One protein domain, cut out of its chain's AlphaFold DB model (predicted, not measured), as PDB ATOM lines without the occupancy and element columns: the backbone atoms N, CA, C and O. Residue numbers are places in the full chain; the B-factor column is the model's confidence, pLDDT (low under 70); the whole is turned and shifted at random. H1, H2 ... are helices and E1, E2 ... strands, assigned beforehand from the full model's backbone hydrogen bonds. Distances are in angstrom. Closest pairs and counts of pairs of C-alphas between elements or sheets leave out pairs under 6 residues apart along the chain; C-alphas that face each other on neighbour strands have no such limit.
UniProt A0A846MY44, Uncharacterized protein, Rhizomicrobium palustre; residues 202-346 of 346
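This is residues 202 to 346 of the 346 residues of an uncharacterized protein of Rhizomicrobium palustre (UniProt A0A846MY44). Two small three-stranded sheets, E1 E5 E6 and E7 E11 E12, make the middle, meeting through their edge strands E6 and E12. At each end of the longest axis is another small sheet with one helix packed on it: E2 E3 E4 with H1, and E8 E9 E10 with H2. The 145 printed residues hold two named helices and twelve named strands, in the order E1 E2 E3 E4 H1 E5 E6 E7 E8 E9 E10 H2 E11 E12; the four sheets are antiparallel and the class is mixed, helices and strands. The whole is compact, with a radius of gyration of the C-alphas of 14.8 A and spans of 39 by 31 by 27 A.

Look first at E7, residues 282 to 285, E11, 327 to 332, and E12, 341 to 345, a sheet in that order: N 284 and O 330 are 2.8 A apart, N 331 and O 342 2.8 A, both within hydrogen-bond range. E11 and E12 form a hairpin. Go on to E1, 202 to 205, E5, 253 to 257, and E6, 264 to 268: N 204 lies 2.8 A from O 254, N 255 2.9 A from O 266. E6 and E12 have 7 pairs of C-alphas within 8 A, the closest Tyr 266 and Tyr 342 at 5.5 A. Farther out, E2, 212 to 216, E3, 219 to 223, and E4, 228 to 231, form a meander, each strand the antiparallel neighbour of the one before: N 214 to O 221 is 2.8 A, N 222 to O 230 2.8 A. H1, 236 to 249, is on this sheet, two layers, at a height of 8.4 A, along the strands and over E3; its closest C-alphas to E3 are Lys 236 and Thr 220, 5.9 A. E8, 291 to 294, E9, 297 to 300, and E10, 303 to 307, are a second meander, with N 292 to O 299 and N 298 to O 306 both 2.8 A. H2, 312 to 324, is on it at a height of 8.2 A, along the strands and over E8 and E9; C-alphas Ala 293 and Ser 316 are closest for E8, 5.3 A. In H1 and H2 every O i to N i+4 pair is within hydrogen-bond range. H1 and H2 are apart.

Find C-alpha 202 at (-38.619, 0.859, -2.006), where E1 begins. H1 runs 20.3 A from C-alpha 236 at (-22.676, -20.924, -5.739); H2 runs 18.3 A, and E11 14.4 A. E12 ends at C-alpha 345, (-41.817, -11.943, 13.171).

The C-alphas farthest apart, Pro 217 and Asp 289, are 44.4 A apart. The printed part has no cut; its one long link is E6 to E7, residues 269 to 281. Mean pLDDT of the printed part is 92.8, and no printed residue is under 70.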
ATOM      1  N   GLU A 202     -38.423   1.327  -0.632       92.56
ATOM      2  CA  GLU A 202     -38.619   0.859  -2.006       92.56
ATOM      3  C   GLU A 202     -38.768  -0.661  -2.018       92.56
ATOM      4  O   GLU A 202     -37.923  -1.372  -1.477       92.56
ATOM      5  N   CYS A 203     -39.830  -1.176  -2.638       93.31
ATOM      6  CA  CYS A 203     -40.075  -2.613  -2.746       93.31
ATOM      7  C   CYS A 203     -40.171  -3.060  -4.203       93.31
ATOM      8  O   CYS A 203     -40.965  -2.535  -4.983       93.31
ATOM      9  N   THR A 204     -39.427  -4.111  -4.527       93.50
ATOM     10  CA  THR A 204     -39.470  -4.802  -5.813       93.50
ATOM     11  C   THR A 204     -40.277  -6.081  -5.666       93.50
ATOM     12  O   THR A 204     -40.036  -6.878  -4.756       93.50
ATOM     13  N   LYS A 205     -41.235  -6.298  -6.573       94.31
ATOM     14  CA  LYS A 205     -41.975  -7.562  -6.638       94.31
ATOM     15  C   LYS A 205     -41.046  -8.696  -7.051       94.31
ATOM     16  O   LYS A 205     -40.262  -8.550  -7.985       94.31
ATOM     17  N   VAL A 206     -41.182  -9.815  -6.351       94.56
ATOM     18  CA  VAL A 206     -40.444 -11.052  -6.590       94.56
ATOM     19  C   VAL A 206     -41.445 -12.132  -6.962       94.56
ATOM     20  O   VAL A 206     -42.511 -12.240  -6.360       94.56
ATOM     21  N   TYR A 207     -41.099 -12.953  -7.948       89.88
ATOM     22  CA  TYR A 207     -41.897 -14.117  -8.331       89.88
ATOM     23  C   TYR A 207     -41.216 -15.387  -7.809       89.88
ATOM     24  O   TYR A 207     -40.395 -15.960  -8.526       89.88
ATOM     25  N   PRO A 208     -41.494 -15.837  -6.567       90.75
ATOM     26  CA  PRO A 208     -40.716 -16.892  -5.913       90.75
ATOM     27  C   PRO A 208     -40.556 -18.194  -6.724       90.75
ATOM     28  O   PRO A 208     -39.433 -18.703  -6.766       90.75
ATOM     29  N   PRO A 209     -41.584 -18.717  -7.431       83.81
ATOM     30  CA  PRO A 209     -41.430 -19.885  -8.309       83.81
ATOM     31  C   PRO A 209     -40.360 -19.706  -9.402       83.81
ATOM     32  O   PRO A 209     -39.645 -20.646  -9.745       83.81
ATOM     33  N   ASP A 210     -40.197 -18.478  -9.898       82.12
ATOM     34  CA  ASP A 210     -39.272 -18.122 -10.975       82.12
ATOM     35  C   ASP A 210     -37.853 -17.804 -10.492       82.12
ATOM     36  O   ASP A 210     -36.953 -17.585 -11.309       82.12
ATOM     37  N   VAL A 211     -37.629 -17.762  -9.179       90.69
ATOM     38  CA  VAL A 211     -36.321 -17.427  -8.622       90.69
ATOM     39  C   VAL A 211     -35.345 -18.564  -8.882       90.69
ATOM     40  O   VAL A 211     -35.595 -19.706  -8.495       90.69
ATOM     41  N   ILE A 212     -34.225 -18.251  -9.532       88.00
ATOM     42  CA  ILE A 212     -33.176 -19.204  -9.905       88.00
ATOM     43  C   ILE A 212     -31.782 -18.630  -9.644       88.00
ATOM     44  O   ILE A 212     -31.548 -17.425  -9.753       88.00
ATOM     45  N   ALA A 213     -30.825 -19.513  -9.357       92.56
ATOM     46  CA  ALA A 213     -29.406 -19.181  -9.332       92.56
ATOM     47  C   ALA A 213     -28.821 -19.415 -10.730       92.56
ATOM     48  O   ALA A 213     -28.860 -20.526 -11.251       92.56
ATOM     49  N   THR A 214     -28.295 -18.367 -11.357       85.69
ATOM     50  CA  THR A 214     -27.760 -18.408 -12.723       85.69
ATOM     51  C   THR A 214     -26.260 -18.111 -12.718       85.69
ATOM     52  O   THR A 214     -25.858 -17.034 -12.267       85.69
ATOM     53  N   PRO A 215     -25.417 -19.015 -13.248       84.12
ATOM     54  CA  PRO A 215     -24.010 -18.724 -13.488       84.12
ATOM     55  C   PRO A 215     -23.830 -17.610 -14.529       84.12
ATOM     56  O   PRO A 215     -24.505 -17.565 -15.554       84.12
ATOM     57  N   THR A 216     -22.871 -16.729 -14.286       91.00
ATOM     58  CA  THR A 216     -22.449 -15.633 -15.161       91.00
ATOM     59  C   THR A 216     -20.918 -15.592 -15.215       91.00
ATOM     60  O   THR A 216     -20.258 -16.150 -14.335       91.00
ATOM     61  N   PRO A 217     -20.313 -14.878 -16.182       89.38
ATOM     62  CA  PRO A 217     -18.860 -14.686 -16.203       89.38
ATOM     63  C   PRO A 217     -18.298 -14.005 -14.944       89.38
ATOM     64  O   PRO A 217     -17.118 -14.151 -14.650       89.38
ATOM     65  N   ARG A 218     -19.128 -13.258 -14.199       90.81
ATOM     66  CA  ARG A 218     -18.739 -12.538 -12.973       90.81
ATOM     67  C   ARG A 218     -19.115 -13.279 -11.685       90.81
ATOM     68  O   ARG A 218     -19.015 -12.701 -10.608       90.81
ATOM     69  N   GLY A 219     -19.572 -14.529 -11.784       93.19
ATOM     70  CA  GLY A 219     -20.048 -15.309 -10.645       93.19
ATOM     71  C   GLY A 219     -21.501 -15.749 -10.784       93.19
ATOM     72  O   GLY A 219     -22.013 -15.871 -11.889       93.19
ATOM     73  N   THR A 220     -22.185 -15.998  -9.679       91.06
ATOM     74  CA  THR A 220     -23.549 -16.527  -9.637       91.06
ATOM     75  C   THR A 220     -24.492 -15.441  -9.163       91.06
ATOM     76  O   THR A 220     -24.266 -14.829  -8.124       91.06
ATOM     77  N   VAL A 221     -25.566 -15.216  -9.910       95.31
ATOM     78  CA  VAL A 221     -26.619 -14.283  -9.508       95.31
ATOM     79  C   VAL A 221     -27.889 -15.050  -9.185       95.31
ATOM     80  O   VAL A 221     -28.239 -15.996  -9.888       95.31
ATOM     81  N   VAL A 222     -28.585 -14.639  -8.132       95.50
ATOM     82  CA  VAL A 222     -29.970 -15.032  -7.886       95.50
ATOM     83  C   VAL A 222     -30.853 -13.979  -8.532       95.50
ATOM     84  O   VAL A 222     -30.724 -12.786  -8.249       95.50
ATOM     85  N   LYS A 223     -31.710 -14.420  -9.443       93.50
ATOM     86  CA  LYS A 223     -32.614 -13.565 -10.208       93.50
ATOM     87  C   LYS A 223     -33.992 -14.205 -10.289       93.50
ATOM     88  O   LYS A 223     -34.091 -15.429 -10.211       93.50
ATOM     89  N   ASP A 224     -35.019 -13.389 -10.468       88.25
ATOM     90  CA  ASP A 224     -36.323 -13.859 -10.935       88.25
ATOM     91  C   ASP A 224     -36.436 -13.662 -12.462       88.25
ATOM     92  O   ASP A 224     -35.426 -13.605 -13.176       88.25
ATOM     93  N   PHE A 225     -37.662 -13.615 -12.993       75.75
ATOM     94  CA  PHE A 225     -37.901 -13.333 -14.408       75.75
ATOM     95  C   PHE A 225     -37.433 -11.939 -14.853       75.75
ATOM     96  O   PHE A 225     -36.904 -11.808 -15.957       75.75
ATOM     97  N   LEU A 226     -37.618 -10.917 -14.019       76.88
ATOM     98  CA  LEU A 226     -37.465  -9.508 -14.386       76.88
ATOM     99  C   LEU A 226     -36.190  -8.877 -13.815       76.88
ATOM    100  O   LEU A 226     -35.608  -7.985 -14.430       76.88
ATOM    101  N   HIS A 227     -35.736  -9.340 -12.655       88.75
ATOM    102  CA  HIS A 227     -34.779  -8.644 -11.812       88.75
ATOM    103  C   HIS A 227     -33.647  -9.567 -11.374       88.75
ATOM    104  O   HIS A 227     -33.845 -10.718 -10.982       88.75
ATOM    105  N   THR A 228     -32.429  -9.025 -11.367       93.81
ATOM    106  CA  THR A 228     -31.348  -9.609 -10.569       93.81
ATOM    107  C   THR A 228     -31.543  -9.178  -9.123       93.81
ATOM    108  O   THR A 228     -31.485  -7.988  -8.836       93.81
ATOM    109  N   LEU A 229     -31.761 -10.140  -8.228       95.00
ATOM    110  CA  LEU A 229     -32.076  -9.879  -6.823       95.00
ATOM    111  C   LEU A 229     -30.803  -9.733  -5.985       95.00
ATOM    112  O   LEU A 229     -30.658  -8.789  -5.210       95.00
ATOM    113  N   ILE A 230     -29.863 -10.676  -6.133       95.56
ATOM    114  CA  ILE A 230     -28.621 -10.723  -5.348       95.56
ATOM    115  C   ILE A 230     -27.482 -11.300  -6.198       95.56
ATOM    116  O   ILE A 230     -27.658 -12.297  -6.897       95.56
ATOM    117  N   ASN A 231     -26.290 -10.708  -6.110       94.56
ATOM    118  CA  ASN A 231     -25.067 -11.260  -6.694       94.56
ATOM    119  C   ASN A 231     -24.223 -11.949  -5.609       94.56
ATOM    120  O   ASN A 231     -23.835 -11.319  -4.626       94.56
ATOM    121  N   PHE A 232     -23.939 -13.233  -5.810       94.62
ATOM    122  CA  PHE A 232     -23.158 -14.077  -4.906       94.62
ATOM    123  C   PHE A 232     -21.707 -14.265  -5.349       94.62
ATOM    124  O   PHE A 232     -20.962 -14.969  -4.674       94.62
ATOM    125  N   GLU A 233     -21.288 -13.650  -6.459       93.88
ATOM    126  CA  GLU A 233     -19.927 -13.788  -6.981       93.88
ATOM    127  C   GLU A 233     -19.572 -15.286  -7.129       93.88
ATOM    128  O   GLU A 233     -20.309 -16.044  -7.762       93.88
ATOM    129  N   SER A 234     -18.477 -15.769  -6.551       91.50
ATOM    130  CA  SER A 234     -18.094 -17.182  -6.640       91.50
ATOM    131  C   SER A 234     -18.910 -18.132  -5.742       91.50
ATOM    132  O   SER A 234     -18.793 -19.349  -5.906       91.50
ATOM    133  N   ASP A 235     -19.769 -17.630  -4.845       92.44
ATOM    134  CA  ASP A 235     -20.463 -18.431  -3.826       92.44
ATOM    135  C   ASP A 235     -21.757 -19.090  -4.341       92.44
ATOM    136  O   ASP A 235     -22.892 -18.707  -4.040       92.44
ATOM    137  N   LYS A 236     -21.577 -20.132  -5.158       89.00
ATOM    138  CA  LYS A 236     -22.676 -20.924  -5.739       89.00
ATOM    139  C   LYS A 236     -23.576 -21.569  -4.683       89.00
ATOM    140  O   LYS A 236     -24.779 -21.697  -4.908       89.00
ATOM    141  N   LEU A 237     -23.003 -21.995  -3.556       86.25
ATOM    142  CA  LEU A 237     -23.747 -22.689  -2.509       86.25
ATOM    143  C   LEU A 237     -24.678 -21.721  -1.776       86.25
ATOM    144  O   LEU A 237     -25.851 -22.040  -1.574       86.25
ATOM    145  N   ALA A 238     -24.192 -20.525  -1.433       92.50
ATOM    146  CA  ALA A 238     -25.020 -19.482  -0.840       92.50
ATOM    147  C   ALA A 238     -26.135 -19.016  -1.792       92.50
ATOM    148  O   ALA A 238     -27.274 -18.830  -1.355       92.50
ATOM    149  N   ALA A 239     -25.848 -18.916  -3.096       94.50
ATOM    150  CA  ALA A 239     -26.865 -18.615  -4.104       94.50
ATOM    151  C   ALA A 239     -27.975 -19.680  -4.134       94.50
ATOM    152  O   ALA A 239     -29.157 -19.343  -4.121       94.50
ATOM    153  N   ALA A 240     -27.613 -20.967  -4.115       87.44
ATOM    154  CA  ALA A 240     -28.583 -22.062  -4.096       87.44
ATOM    155  C   ALA A 240     -29.446 -22.057  -2.819       87.44
ATOM    156  O   ALA A 240     -30.670 -22.156  -2.906       87.44
ATOM    157  N   LYS A 241     -28.837 -21.860  -1.639       90.69
ATOM    158  CA  LYS A 241     -29.581 -21.730  -0.371       90.69
ATOM    159  C   LYS A 241     -30.539 -20.537  -0.377       90.69
ATOM    160  O   LYS A 241     -31.651 -20.634   0.123       90.69
ATOM    161  N   THR A 242     -30.140 -19.430  -0.993       95.75
ATOM    162  CA  THR A 242     -30.982 -18.232  -1.145       95.75
ATOM    163  C   THR A 242     -32.216 -18.518  -1.997       95.75
ATOM    164  O   THR A 242     -33.322 -18.160  -1.601       95.75
ATOM    165  N   VAL A 243     -32.060 -19.230  -3.119       94.56
ATOM    166  CA  VAL A 243     -33.201 -19.682  -3.937       94.56
ATOM    167  C   VAL A 243     -34.156 -20.546  -3.108       94.56
ATOM    168  O   VAL A 243     -35.366 -20.331  -3.153       94.56
ATOM    169  N   GLN A 244     -33.623 -21.485  -2.318       90.06
ATOM    170  CA  GLN A 244     -34.427 -22.344  -1.444       90.06
ATOM    171  C   GLN A 244     -35.213 -21.530  -0.412       90.06
ATOM    172  O   GLN A 244     -36.412 -21.741  -0.263       90.06
ATOM    173  N   VAL A 245     -34.560 -20.584   0.270       95.75
ATOM    174  CA  VAL A 245     -35.199 -19.701   1.255       95.75
ATOM    175  C   VAL A 245     -36.324 -18.891   0.604       95.75
ATOM    176  O   VAL A 245     -37.443 -18.895   1.114       95.75
ATOM    177  N   ILE A 246     -36.067 -18.252  -0.544       96.50
ATOM    178  CA  ILE A 246     -37.076 -17.442  -1.243       96.50
ATOM    179  C   ILE A 246     -38.292 -18.279  -1.647       96.50
ATOM    180  O   ILE A 246     -39.427 -17.867  -1.404       96.50
ATOM    181  N   ARG A 247     -38.071 -19.471  -2.206       91.62
ATOM    182  CA  ARG A 247     -39.154 -20.377  -2.612       91.62
ATOM    183  C   ARG A 247     -39.933 -20.925  -1.422       91.62
ATOM    184  O   ARG A 247     -41.159 -20.935  -1.460       91.62
ATOM    185  N   GLN A 248     -39.244 -21.342  -0.361       90.31
ATOM    186  CA  GLN A 248     -39.875 -21.952   0.807       90.31
ATOM    187  C   GLN A 248     -40.766 -20.962   1.565       90.31
ATOM    188  O   GLN A 248     -41.889 -21.309   1.923       90.31
ATOM    189  N   TYR A 249     -40.290 -19.734   1.794       95.62
ATOM    190  CA  TYR A 249     -41.101 -18.684   2.424       95.62
ATOM    191  C   TYR A 249     -42.097 -18.034   1.465       95.62
ATOM    192  O   TYR A 249     -42.981 -17.311   1.921       95.62
ATOM    193  N   ARG A 250     -41.958 -18.287   0.157       95.19
ATOM    194  CA  ARG A 250     -42.708 -17.623  -0.912       95.19
ATOM    195  C   ARG A 250     -42.586 -16.101  -0.818       95.19
ATOM    196  O   ARG A 250     -43.591 -15.399  -0.869       95.19
ATOM    197  N   PHE A 251     -41.358 -15.599  -0.672       97.25
ATOM    198  CA  PHE A 251     -41.129 -14.154  -0.645       97.25
ATOM    199  C   PHE A 251     -41.564 -13.524  -1.969       97.25
ATOM    200  O   PHE A 251     -40.990 -13.837  -3.011       97.25
ATOM    201  N   ASP A 252     -42.567 -12.651  -1.909       95.88
ATOM    202  CA  ASP A 252     -43.161 -11.965  -3.060       95.88
ATOM    203  C   ASP A 252     -42.701 -10.503  -3.181       95.88
ATOM    204  O   ASP A 252     -43.022  -9.813  -4.153       95.88
ATOM    205  N   GLU A 253     -41.907 -10.034  -2.215       96.88
ATOM    206  CA  GLU A 253     -41.331  -8.695  -2.190       96.88
ATOM    207  C   GLU A 253     -39.921  -8.698  -1.592       96.88
ATOM    208  O   GLU A 253     -39.672  -9.288  -0.536       96.88
ATOM    209  N   GLN A 254     -39.017  -7.966  -2.244       97.06
ATOM    210  CA  GLN A 254     -37.738  -7.535  -1.690       97.06
ATOM    211  C   GLN A 254     -37.816  -6.031  -1.459       97.06
ATOM    212  O   GLN A 254     -38.006  -5.274  -2.407       97.06
ATOM    213  N   CYS A 255     -37.662  -5.602  -0.215       95.88
ATOM    214  CA  CYS A 255     -37.769  -4.204   0.168       95.88
ATOM    215  C   CYS A 255     -36.439  -3.659   0.679       95.88
ATOM    216  O   CYS A 255     -35.597  -4.399   1.202       95.88
ATOM    217  N   PHE A 256     -36.271  -2.353   0.530       94.81
ATOM    218  CA  PHE A 256     -35.072  -1.611   0.872       94.81
ATOM    219  C   PHE A 256     -35.447  -0.389   1.706       94.81
ATOM    220  O   PHE A 256     -36.403   0.302   1.371       94.81
ATOM    221  N   ILE A 257     -34.681  -0.119   2.763       94.94
ATOM    222  CA  ILE A 257     -34.664   1.182   3.446       94.94
ATOM    223  C   ILE A 257     -33.325   1.849   3.155       94.94
ATOM    224  O   ILE A 257     -32.276   1.210   3.298       94.94
ATOM    225  N   GLY A 258     -33.375   3.133   2.802       90.94
ATOM    226  CA  GLY A 258     -32.203   3.941   2.474       90.94
ATOM    227  C   GLY A 258     -31.783   3.815   1.006       90.94
ATOM    228  O   GLY A 258     -32.384   3.089   0.215       90.94
ATOM    229  N   ARG A 259     -30.739   4.555   0.614       82.38
ATOM    230  CA  ARG A 259     -30.271   4.640  -0.782       82.38
ATOM    231  C   ARG A 259     -28.767   4.396  -0.900       82.38
ATOM    232  O   ARG A 259     -27.986   4.661   0.008       82.38
ATOM    233  N   GLY A 260     -28.340   3.936  -2.077       83.75
ATOM    234  CA  GLY A 260     -26.922   3.779  -2.404       83.75
ATOM    235  C   GLY A 260     -26.245   2.641  -1.632       83.75
ATOM    236  O   GLY A 260     -26.619   1.478  -1.790       83.75
ATOM    237  N   LYS A 261     -25.200   2.972  -0.862       72.12
ATOM    238  CA  LYS A 261     -24.415   2.003  -0.071       72.12
ATOM    239  C   LYS A 261     -25.074   1.675   1.271       72.12
ATOM    240  O   LYS A 261     -25.034   0.523   1.694       72.12
ATOM    241  N   SER A 262     -25.765   2.646   1.861       72.19
ATOM    242  CA  SER A 262     -26.515   2.523   3.112       72.19
ATOM    243  C   SER A 262     -27.901   1.936   2.867       72.19
ATOM    244  O   SER A 262     -28.908   2.636   2.969       72.19
ATOM    245  N   LYS A 263     -27.962   0.656   2.486       85.00
ATOM    246  CA  LYS A 263     -29.237  -0.025   2.232       85.00
ATOM    247  C   LYS A 263     -29.451  -1.199   3.175       85.00
ATOM    248  O   LYS A 263     -28.642  -2.122   3.247       85.00
ATOM    249  N   PHE A 264     -30.590  -1.184   3.849       93.81
ATOM    250  CA  PHE A 264     -31.101  -2.323   4.594       93.81
ATOM    251  C   PHE A 264     -32.095  -3.078   3.730       93.81
ATOM    252  O   PHE A 264     -33.056  -2.484   3.251       93.81
ATOM    253  N   THR A 265     -31.879  -4.377   3.541       95.38
ATOM    254  CA  THR A 265     -32.775  -5.233   2.757       95.38
ATOM    255  C   THR A 265     -33.566  -6.164   3.666       95.38
ATOM    256  O   THR A 265     -33.033  -6.756   4.607       95.38
ATOM    257  N   TYR A 266     -34.843  -6.336   3.347       97.06
ATOM    258  CA  TYR A 266     -35.717  -7.326   3.965       97.06
ATOM    259  C   TYR A 266     -36.695  -7.892   2.939       97.06
ATOM    260  O   TYR A 266     -36.788  -7.419   1.808       97.06
ATOM    261  N   TRP A 267     -37.395  -8.945   3.340       97.75
ATOM    262  CA  TRP A 267     -38.234  -9.744   2.458       97.75
ATOM    263  C   TRP A 267     -39.600  -9.931   3.099       97.75
ATOM    264  O   TRP A 267     -39.682 -10.142   4.314       97.75
ATOM    265  N   ARG A 268     -40.659  -9.853   2.292       97.44
ATOM    266  CA  ARG A 268     -42.041 -10.029   2.748       97.44
ATOM    267  C   ARG A 268     -42.764 -11.093   1.933       97.44
ATOM    268  O   ARG A 268     -42.342 -11.448   0.835       97.44
ATOM    269  N   VAL A 269     -43.827 -11.614   2.534       95.88
ATOM    270  CA  VAL A 269     -44.836 -12.468   1.911       95.88
ATOM    271  C   VAL A 269     -46.193 -11.821   2.153       95.88
ATOM    272  O   VAL A 269     -46.566 -11.585   3.304       95.88
ATOM    273  N   ALA A 270     -46.912 -11.473   1.085       92.38
ATOM    274  CA  ALA A 270     -48.192 -10.769   1.154       92.38
ATOM    275  C   ALA A 270     -48.135  -9.504   2.042       92.38
ATOM    276  O   ALA A 270     -49.032  -9.240   2.843       92.38
ATOM    277  N   GLY A 271     -47.042  -8.738   1.933       93.06
ATOM    278  CA  GLY A 271     -46.838  -7.503   2.695       93.06
ATOM    279  C   GLY A 271     -46.488  -7.693   4.176       93.06
ATOM    280  O   GLY A 271     -46.488  -6.716   4.921       93.06
ATOM    281  N   GLN A 272     -46.181  -8.914   4.626       95.50
ATOM    282  CA  GLN A 272     -45.856  -9.229   6.023       95.50
ATOM    283  C   GLN A 272     -44.516  -9.964   6.154       95.50
ATOM    284  O   GLN A 272     -44.052 -10.621   5.221       95.50
ATOM    285  N   PHE A 273     -43.898  -9.901   7.337       96.94
ATOM    286  CA  PHE A 273     -42.764 -10.765   7.672       96.94
ATOM    287  C   PHE A 273     -43.248 -12.202   7.939       96.94
ATOM    288  O   PHE A 273     -44.257 -12.383   8.631       96.94
ATOM    289  N   PRO A 274     -42.546 -13.245   7.463       96.12
ATOM    290  CA  PRO A 274     -42.891 -14.617   7.814       96.12
ATOM    291  C   PRO A 274     -42.690 -14.872   9.308       96.12
ATOM    292  O   PRO A 274     -41.832 -14.267   9.949       96.12
ATOM    293  N   LYS A 275     -43.464 -15.807   9.865       94.88
ATOM    294  CA  LYS A 275     -43.467 -16.075  11.314       94.88
ATOM    295  C   LYS A 275     -42.721 -17.337  11.731       94.88
ATOM    296  O   LYS A 275     -42.120 -17.414  12.801       94.88
ATOM    297  N   THR A 276     -42.767 -18.353  10.876       91.19
ATOM    298  CA  THR A 276     -42.285 -19.692  11.220       91.19
ATOM    299  C   THR A 276     -40.923 -19.925  10.612       91.19
ATOM    300  O   THR A 276     -40.795 -19.915   9.396       91.19
ATOM    301  N   ALA A 277     -39.916 -20.171  11.445       90.75
ATOM    302  CA  ALA A 277     -38.594 -20.532  10.961       90.75
ATOM    303  C   ALA A 277     -38.617 -21.893  10.244       90.75
ATOM    304  O   ALA A 277     -39.227 -22.849  10.724       90.75
ATOM    305  N   MET A 278     -37.924 -21.986   9.114       88.19
ATOM    306  CA  MET A 278     -37.656 -23.258   8.444       88.19
ATOM    307  C   MET A 278     -36.799 -24.176   9.324       88.19
ATOM    308  O   MET A 278     -35.913 -23.717  10.047       88.19
ATOM    309  N   ALA A 279     -37.002 -25.490   9.220       85.38
ATOM    310  CA  ALA A 279     -36.119 -26.454   9.868       85.38
ATOM    311  C   ALA A 279     -34.664 -26.250   9.404       85.38
ATOM    312  O   ALA A 279     -34.400 -26.101   8.212       85.38
ATOM    313  N   GLY A 280     -33.726 -26.218  10.356       86.44
ATOM    314  CA  GLY A 280     -32.306 -25.992  10.069       86.44
ATOM    315  C   GLY A 280     -31.951 -24.563   9.640       86.44
ATOM    316  O   GLY A 280     -30.829 -24.340   9.189       86.44
ATOM    317  N   SER A 281     -32.868 -23.594   9.765       91.69
ATOM    318  CA  SER A 281     -32.568 -22.190   9.470       91.69
ATOM    319  C   SER A 281     -31.487 -21.644  10.399       91.69
ATOM    320  O   SER A 281     -31.560 -21.816  11.618       91.69
ATOM    321  N   ASP A 282     -30.541 -20.910   9.828       94.75
ATOM    322  CA  ASP A 282     -29.519 -20.196  10.575       94.75
ATOM    323  C   ASP A 282     -30.068 -18.842  11.036       94.75
ATOM    324  O   ASP A 282     -30.102 -17.884  10.263       94.75
ATOM    325  N   CYS A 283     -30.568 -18.789  12.270       96.00
ATOM    326  CA  CYS A 283     -31.198 -17.604  12.837       96.00
ATOM    327  C   CYS A 283     -30.595 -17.236  14.189       96.00
ATOM    328  O   CYS A 283     -30.312 -18.096  15.023       96.00
ATOM    329  N   VAL A 284     -30.500 -15.935  14.441       95.44
ATOM    330  CA  VAL A 284     -30.213 -15.365  15.754       95.44
ATOM    331  C   VAL A 284     -31.465 -14.709  16.320       95.44
ATOM    332  O   VAL A 284     -32.192 -14.004  15.618       95.44
ATOM    333  N   GLU A 285     -31.726 -14.948  17.603       96.50
ATOM    334  CA  GLU A 285     -32.858 -14.338  18.293       96.50
ATOM    335  C   GLU A 285     -32.600 -12.854  18.584       96.50
ATOM    336  O   GLU A 285     -31.489 -12.434  18.937       96.50
ATOM    337  N   ILE A 286     -33.654 -12.061  18.425       96.69
ATOM    338  CA  ILE A 286     -33.693 -10.626  18.667       96.69
ATOM    339  C   ILE A 286     -34.893 -10.337  19.567       96.69
ATOM    340  O   ILE A 286     -35.981 -10.871  19.368       96.69
ATOM    341  N   GLN A 287     -34.701  -9.474  20.561       96.62
ATOM    342  CA  GLN A 287     -35.798  -8.933  21.357       96.62
ATOM    343  C   GLN A 287     -36.315  -7.666  20.660       96.62
ATOM    344  O   GLN A 287     -35.558  -6.694  20.610       96.62
ATOM    345  N   PRO A 288     -37.557  -7.642  20.131       95.62
ATOM    346  CA  PRO A 288     -38.056  -6.510  19.345       95.62
ATOM    347  C   PRO A 288     -37.965  -5.178  20.105       95.62
ATOM    348  O   PRO A 288     -37.475  -4.176  19.583       95.62
ATOM    349  N   ASP A 289     -38.341  -5.187  21.383       95.38
ATOM    350  CA  ASP A 289     -38.370  -3.983  22.220       95.38
ATOM    351  C   ASP A 289     -36.963  -3.445  22.535       95.38
ATOM    352  O   ASP A 289     -36.799  -2.258  22.819       95.38
ATOM    353  N   ALA A 290     -35.925  -4.272  22.393       96.38
ATOM    354  CA  ALA A 290     -34.529  -3.896  22.621       96.38
ATOM    355  C   ALA A 290     -33.799  -3.403  21.353       96.38
ATOM    356  O   ALA A 290     -32.599  -3.132  21.413       96.38
ATOM    357  N   ILE A 291     -34.481  -3.297  20.206       97.81
ATOM    358  CA  ILE A 291     -33.884  -2.793  18.959       97.81
ATOM    359  C   ILE A 291     -33.777  -1.262  19.020       97.81
ATOM    360  O   ILE A 291     -34.782  -0.585  19.187       97.81
ATOM    361  N   THR A 292     -32.588  -0.685  18.861       98.12
ATOM    362  CA  THR A 292     -32.359   0.773  18.927       98.12
ATOM    363  C   THR A 292     -31.478   1.266  17.779       98.12
ATOM    364  O   THR A 292     -30.780   0.472  17.153       98.12
ATOM    365  N   ALA A 293     -31.513   2.570  17.487       97.56
ATOM    366  CA  ALA A 293     -30.629   3.205  16.508       97.56
ATOM    367  C   ALA A 293     -29.514   3.969  17.233       97.56
ATOM    368  O   ALA A 293     -29.786   4.714  18.174       97.56
ATOM    369  N   GLN A 294     -28.264   3.797  16.797       97.38
ATOM    370  CA  GLN A 294     -27.087   4.454  17.373       97.38
ATOM    371  C   GLN A 294     -26.108   4.844  16.261       97.38
ATOM    372  O   GLN A 294     -25.503   3.977  15.636       97.38
ATOM    373  N   GLY A 295     -25.959   6.145  15.986       95.06
ATOM    374  CA  GLY A 295     -24.973   6.652  15.018       95.06
ATOM    375  C   GLY A 295     -25.092   6.054  13.607       95.06
ATOM    376  O   GLY A 295     -24.079   5.748  12.992       95.06
ATOM    377  N   GLY A 296     -26.318   5.820  13.123       94.88
ATOM    378  CA  GLY A 296     -26.570   5.180  11.824       94.88
ATOM    379  C   GLY A 296     -26.533   3.649  11.851       94.88
ATOM    380  O   GLY A 296     -26.683   3.014  10.816       94.88
ATOM    381  N   LYS A 297     -26.367   3.024  13.019       97.12
ATOM    382  CA  LYS A 297     -26.441   1.567  13.185       97.12
ATOM    383  C   LYS A 297     -27.752   1.170  13.839       97.12
ATOM    384  O   LYS A 297     -28.238   1.874  14.721       97.12
ATOM    385  N   VAL A 298     -28.287   0.015  13.464       97.50
ATOM    386  CA  VAL A 298     -29.378  -0.653  14.180       97.50
ATOM    387  C   VAL A 298     -28.761  -1.701  15.090       97.50
ATOM    388  O   VAL A 298     -28.049  -2.597  14.632       97.50
ATOM    389  N   VAL A 299     -29.023  -1.578  16.384       97.94
ATOM    390  CA  VAL A 299     -28.433  -2.398  17.439       97.94
ATOM    391  C   VAL A 299     -29.537  -3.177  18.138       97.94
ATOM    392  O   VAL A 299     -30.545  -2.603  18.539       97.94
ATOM    393  N   ALA A 300     -29.338  -4.480  18.312       96.81
ATOM    394  CA  ALA A 300     -30.201  -5.326  19.126       96.81
ATOM    395  C   ALA A 300     -29.375  -5.975  20.236       96.81
ATOM    396  O   ALA A 300     -28.408  -6.689  19.956       96.81
ATOM    397  N   ALA A 301     -29.758  -5.733  21.494       88.94
ATOM    398  CA  ALA A 301     -28.916  -6.020  22.656       88.94
ATOM    399  C   ALA A 301     -27.528  -5.363  22.493       88.94
ATOM    400  O   ALA A 301     -27.439  -4.141  22.520       88.94
ATOM    401  N   ASN A 302     -26.474  -6.149  22.254       90.00
ATOM    402  CA  ASN A 302     -25.091  -5.668  22.116       90.00
ATOM    403  C   ASN A 302     -24.481  -5.950  20.731       90.00
ATOM    404  O   ASN A 302     -23.260  -5.975  20.588       90.00
ATOM    405  N   ARG A 303     -25.307  -6.214  19.709       95.56
ATOM    406  CA  ARG A 303     -24.844  -6.468  18.333       95.56
ATOM    407  C   ARG A 303     -25.433  -5.475  17.348       95.56
ATOM    408  O   ARG A 303     -26.621  -5.166  17.405       95.56
ATOM    409  N   VAL A 304     -24.601  -5.042  16.409       96.25
ATOM    410  CA  VAL A 304     -25.046  -4.330  15.210       96.25
ATOM    411  C   VAL A 304     -25.701  -5.353  14.288       96.25
ATOM    412  O   VAL A 304     -25.059  -6.326  13.903       96.25
ATOM    413  N   ILE A 305     -26.978  -5.153  13.976       95.94
ATOM    414  CA  ILE A 305     -27.753  -6.027  13.081       95.94
ATOM    415  C   ILE A 305     -27.975  -5.398  11.701       95.94
ATOM    416  O   ILE A 305     -28.302  -6.112  10.757       95.94
ATOM    417  N   ALA A 306     -27.772  -4.083  11.578       95.19
ATOM    418  CA  ALA A 306     -27.676  -3.362  10.313       95.19
ATOM    419  C   ALA A 306     -26.829  -2.093  10.486       95.19
ATOM    420  O   ALA A 306     -26.839  -1.482  11.558       95.19
ATOM    421  N   ASP A 307     -26.123  -1.682   9.436       95.19
ATOM    422  CA  ASP A 307     -25.300  -0.471   9.414       95.19
ATOM    423  C   ASP A 307     -25.675   0.373   8.192       95.19
ATOM    424  O   ASP A 307     -25.679  -0.127   7.068       95.19
ATOM    425  N   PHE A 308     -26.023   1.636   8.423       95.06
ATOM    426  CA  PHE A 308     -26.395   2.601   7.394       95.06
ATOM    427  C   PHE A 308     -25.286   3.637   7.146       95.06
ATOM    428  O   PHE A 308     -25.556   4.727   6.649       95.06
ATOM    429  N   GLU A 309     -24.036   3.328   7.503       94.00
ATOM    430  CA  GLU A 309     -22.852   4.165   7.245       94.00
ATOM    431  C   GLU A 309     -23.015   5.619   7.748       94.00
ATOM    432  O   GLU A 309     -22.556   6.572   7.123       94.00
ATOM    433  N   GLY A 310     -23.690   5.797   8.889       93.31
ATOM    434  CA  GLY A 310     -23.949   7.109   9.495       93.31
ATOM    435  C   GLY A 310     -25.292   7.754   9.130       93.31
ATOM    436  O   GLY A 310     -25.641   8.773   9.726       93.31
ATOM    437  N   ASP A 311     -26.090   7.160   8.237       93.44
ATOM    438  CA  ASP A 311     -27.461   7.612   7.968       93.44
ATOM    439  C   ASP A 311     -28.397   7.250   9.139       93.44
ATOM    440  O   ASP A 311     -29.001   6.177   9.232       93.44
ATOM    441  N   THR A 312     -28.477   8.181  10.091       94.00
ATOM    442  CA  THR A 312     -29.284   8.055  11.312       94.00
ATOM    443  C   THR A 312     -30.792   8.021  11.054       94.00
ATOM    444  O   THR A 312     -31.513   7.409  11.850       94.00
ATOM    445  N   ALA A 313     -31.274   8.629   9.965       92.38
ATOM    446  CA  ALA A 313     -32.693   8.657   9.627       92.38
ATOM    447  C   ALA A 313     -33.151   7.273   9.152       92.38
ATOM    448  O   ALA A 313     -34.059   6.689   9.752       92.38
ATOM    449  N   SER A 314     -32.437   6.689   8.185       93.44
ATOM    450  CA  SER A 314     -32.705   5.329   7.695       93.44
ATOM    451  C   SER A 314     -32.564   4.276   8.802       93.44
ATOM    452  O   SER A 314     -33.407   3.384   8.926       93.44
ATOM    453  N   ALA A 315     -31.560   4.410   9.679       96.12
ATOM    454  CA  ALA A 315     -31.407   3.521  10.831       96.12
ATOM    455  C   ALA A 315     -32.596   3.608  11.803       96.12
ATOM    456  O   ALA A 315     -33.136   2.581  12.220       96.12
ATOM    457  N   SER A 316     -33.044   4.822  12.142       95.62
ATOM    458  CA  SER A 316     -34.213   5.031  13.011       95.62
ATOM    459  C   SER A 316     -35.487   4.464  12.384       95.62
ATOM    460  O   SER A 316     -36.304   3.843  13.069       95.62
ATOM    461  N   ARG A 317     -35.626   4.601  11.063       93.31
ATOM    462  CA  ARG A 317     -36.743   4.039  10.309       93.31
ATOM    463  C   ARG A 317     -36.743   2.512  10.328       93.31
ATOM    464  O   ARG A 317     -37.779   1.901  10.586       93.31
ATOM    465  N   ALA A 318     -35.587   1.882  10.141       96.06
ATOM    466  CA  ALA A 318     -35.464   0.433  10.254       96.06
ATOM    467  C   ALA A 318     -35.810  -0.070  11.666       96.06
ATOM    468  O   ALA A 318     -36.505  -1.075  11.797       96.06
ATOM    469  N   VAL A 319     -35.429   0.653  12.729       97.06
ATOM    470  CA  VAL A 319     -35.872   0.338  14.102       97.06
ATOM    471  C   VAL A 319     -37.396   0.364  14.213       97.06
ATOM    472  O   VAL A 319     -37.978  -0.562  14.780       97.06
ATOM    473  N   GLN A 320     -38.048   1.400  13.673       95.81
ATOM    474  CA  GLN A 320     -39.508   1.517  13.689       95.81
ATOM    475  C   GLN A 320     -40.170   0.344  12.957       95.81
ATOM    476  O   GLN A 320     -41.080  -0.265  13.517       95.81
ATOM    477  N   LEU A 321     -39.683  -0.007  11.759       95.62
ATOM    478  CA  LEU A 321     -40.171  -1.141  10.967       95.62
ATOM    479  C   LEU A 321     -40.055  -2.463  11.741       95.62
ATOM    480  O   LEU A 321     -41.022  -3.220  11.832       95.62
ATOM    481  N   LEU A 322     -38.878  -2.748  12.304       96.62
ATOM    482  CA  LEU A 322     -38.614  -4.006  13.003       96.62
ATOM    483  C   LEU A 322     -39.449  -4.130  14.288       96.62
ATOM    484  O   LEU A 322     -39.989  -5.203  14.569       96.62
ATOM    485  N   ARG A 323     -39.600  -3.035  15.044       96.50
ATOM    486  CA  ARG A 323     -40.421  -2.996  16.265       96.50
ATOM    487  C   ARG A 323     -41.909  -3.134  15.970       96.50
ATOM    488  O   ARG A 323     -42.566  -3.964  16.597       96.50
ATOM    489  N   SER A 324     -42.442  -2.366  15.018       95.50
ATOM    490  CA  SER A 324     -43.877  -2.383  14.693       95.50
ATOM    491  C   SER A 324     -44.338  -3.752  14.192       95.50
ATOM    492  O   SER A 324     -45.425  -4.206  14.543       95.50
ATOM    493  N   ASN A 325     -43.469  -4.458  13.463       96.31
ATOM    494  CA  ASN A 325     -43.717  -5.815  12.979       96.31
ATOM    495  C   ASN A 325     -43.321  -6.914  13.977       96.31
ATOM    496  O   ASN A 325     -43.430  -8.094  13.656       96.31
ATOM    497  N   LYS A 326     -42.864  -6.556  15.186       96.94
ATOM    498  CA  LYS A 326     -42.442  -7.500  16.237       96.94
ATOM    499  C   LYS A 326     -41.418  -8.528  15.732       96.94
ATOM    500  O   LYS A 326     -41.505  -9.714  16.067       96.94
ATOM    501  N   VAL A 327     -40.452  -8.079  14.927       97.62
ATOM    502  CA  VAL A 327     -39.376  -8.927  14.399       97.62
ATOM    503  C   VAL A 327     -38.534  -9.461  15.547       97.62
ATOM    504  O   VAL A 327     -37.946  -8.691  16.306       97.62
ATOM    505  N   ASN A 328     -38.458 -10.785  15.661       97.56
ATOM    506  CA  ASN A 328     -37.766 -11.454  16.757       97.56
ATOM    507  C   ASN A 328     -36.646 -12.394  16.306       97.56
ATOM    508  O   ASN A 328     -36.012 -13.030  17.151       97.56
ATOM    509  N   ARG A 329     -36.391 -12.519  14.999       97.62
ATOM    510  CA  ARG A 329     -35.234 -13.262  14.486       97.62
ATOM    511  C   ARG A 329     -34.628 -12.576  13.273       97.62
ATOM    512  O   ARG A 329     -35.352 -12.112  12.394       97.62
ATOM    513  N   GLN A 330     -33.303 -12.593  13.217       97.50
ATOM    514  CA  GLN A 330     -32.521 -12.322  12.015       97.50
ATOM    515  C   GLN A 330     -31.960 -13.643  11.526       97.50
ATOM    516  O   GLN A 330     -31.330 -14.368  12.292       97.50
ATOM    517  N   CYS A 331     -32.198 -13.958  10.268       97.44
ATOM    518  CA  CYS A 331     -31.813 -15.217   9.676       97.44
ATOM    519  C   CYS A 331     -30.960 -14.994   8.434       97.44
ATOM    520  O   CYS A 331     -31.047 -13.966   7.763       97.44
ATOM    521  N   PHE A 332     -30.148 -15.993   8.122       96.31
ATOM    522  CA  PHE A 332     -29.156 -15.938   7.064       96.31
ATOM    523  C   PHE A 332     -29.393 -17.101   6.112       96.31
ATOM    524  O   PHE A 332     -29.566 -18.241   6.544       96.31
ATOM    525  N   ALA A 333     -29.408 -16.838   4.805       93.88
ATOM    526  CA  ALA A 333     -29.465 -17.938   3.840       93.88
ATOM    527  C   ALA A 333     -28.154 -18.743   3.848       93.88
ATOM    528  O   ALA A 333     -28.161 -19.963   3.691       93.88
ATOM    529  N   ALA A 334     -27.024 -18.062   4.055       89.38
ATOM    530  CA  ALA A 334     -25.710 -18.668   4.211       89.38
ATOM    531  C   ALA A 334     -24.760 -17.744   4.988       89.38
ATOM    532  O   ALA A 334     -24.834 -16.523   4.862       89.38
ATOM    533  N   ARG A 335     -23.840 -18.348   5.745       89.50
ATOM    534  CA  ARG A 335     -22.686 -17.710   6.398       89.50
ATOM    535  C   ARG A 335     -21.402 -18.457   5.998       89.50
ATOM    536  O   ARG A 335     -21.499 -19.637   5.651       89.50
ATOM    537  N   PRO A 336     -20.215 -17.814   6.024       79.94
ATOM    538  CA  PRO A 336     -19.918 -16.481   6.577       79.94
ATOM    539  C   PRO A 336     -20.273 -15.298   5.662       79.94
ATOM    540  O   PRO A 336     -20.391 -14.179   6.142       79.94
ATOM    541  N   ASN A 337     -20.479 -15.531   4.364       76.31
ATOM    542  CA  ASN A 337     -20.803 -14.474   3.405       76.31
ATOM    543  C   ASN A 337     -22.316 -14.228   3.357       76.31
ATOM    544  O   ASN A 337     -23.013 -14.722   2.472       76.31
ATOM    545  N   GLU A 338     -22.818 -13.461   4.321       81.94
ATOM    546  CA  GLU A 338     -24.237 -13.120   4.494       81.94
ATOM    547  C   GLU A 338     -24.781 -12.166   3.417       81.94
ATOM    548  O   GLU A 338     -25.188 -11.038   3.671       81.94
ATOM    549  N   LYS A 339     -24.813 -12.630   2.165       89.44
ATOM    550  CA  LYS A 339     -25.361 -11.865   1.035       89.44
ATOM    551  C   LYS A 339     -26.895 -11.781   1.070       89.44
ATOM    552  O   LYS A 339     -27.460 -10.866   0.478       89.44
ATOM    553  N   MET A 340     -27.568 -12.718   1.748       95.31
ATOM    554  CA  MET A 340     -29.006 -12.655   2.024       95.31
ATOM    555  C   MET A 340     -29.263 -12.779   3.525       95.31
ATOM    556  O   MET A 340     -29.094 -13.852   4.113       95.31
ATOM    557  N   VAL A 341     -29.747 -11.680   4.094       96.75
ATOM    558  CA  VAL A 341     -30.350 -11.612   5.423       96.75
ATOM    559  C   VAL A 341     -31.863 -11.502   5.248       96.75
ATOM    560  O   VAL A 341     -32.346 -10.787   4.367       96.75
ATOM    561  N   TYR A 342     -32.615 -12.223   6.069       97.44
ATOM    562  CA  TYR A 342     -34.067 -12.129   6.141       97.44
ATOM    563  C   TYR A 342     -34.521 -12.132   7.597       97.44
ATOM    564  O   TYR A 342     -33.763 -12.468   8.506       97.44
ATOM    565  N   TRP A 343     -35.758 -11.718   7.829       98.12
ATOM    566  CA  TRP A 343     -36.244 -11.391   9.163       98.12
ATOM    567  C   TRP A 343     -37.555 -12.118   9.411       98.12
ATOM    568  O   TRP A 343     -38.375 -12.225   8.499       98.12
ATOM    569  N   LEU A 344     -37.741 -12.623  10.628       97.69
ATOM    570  CA  LEU A 344     -38.966 -13.310  11.029       97.69
ATOM    571  C   LEU A 344     -39.639 -12.574  12.186       97.69
ATOM    572  O   LEU A 344     -38.966 -12.074  13.094       97.69
ATOM    573  N   ALA A 345     -40.965 -12.527  12.142       97.06
ATOM    574  CA  ALA A 345     -41.817 -11.943  13.171       97.06
ATOM    575  C   ALA A 345     -42.446 -13.017  14.072       97.06
ATOM    576  O   ALA A 345     -42.394 -14.209  13.769       97.06
ATOM    577  N   ARG A 346     -43.045 -12.589  15.188       90.88
ATOM    578  CA  ARG A 346     -43.849 -13.470  16.052       90.88
ATOM    579  C   ARG A 346     -45.268 -13.721  15.541       90.88
ATOM    580  O   ARG A 346     -45.909 -12.825  14.937       90.88
TER     581      ARG A 346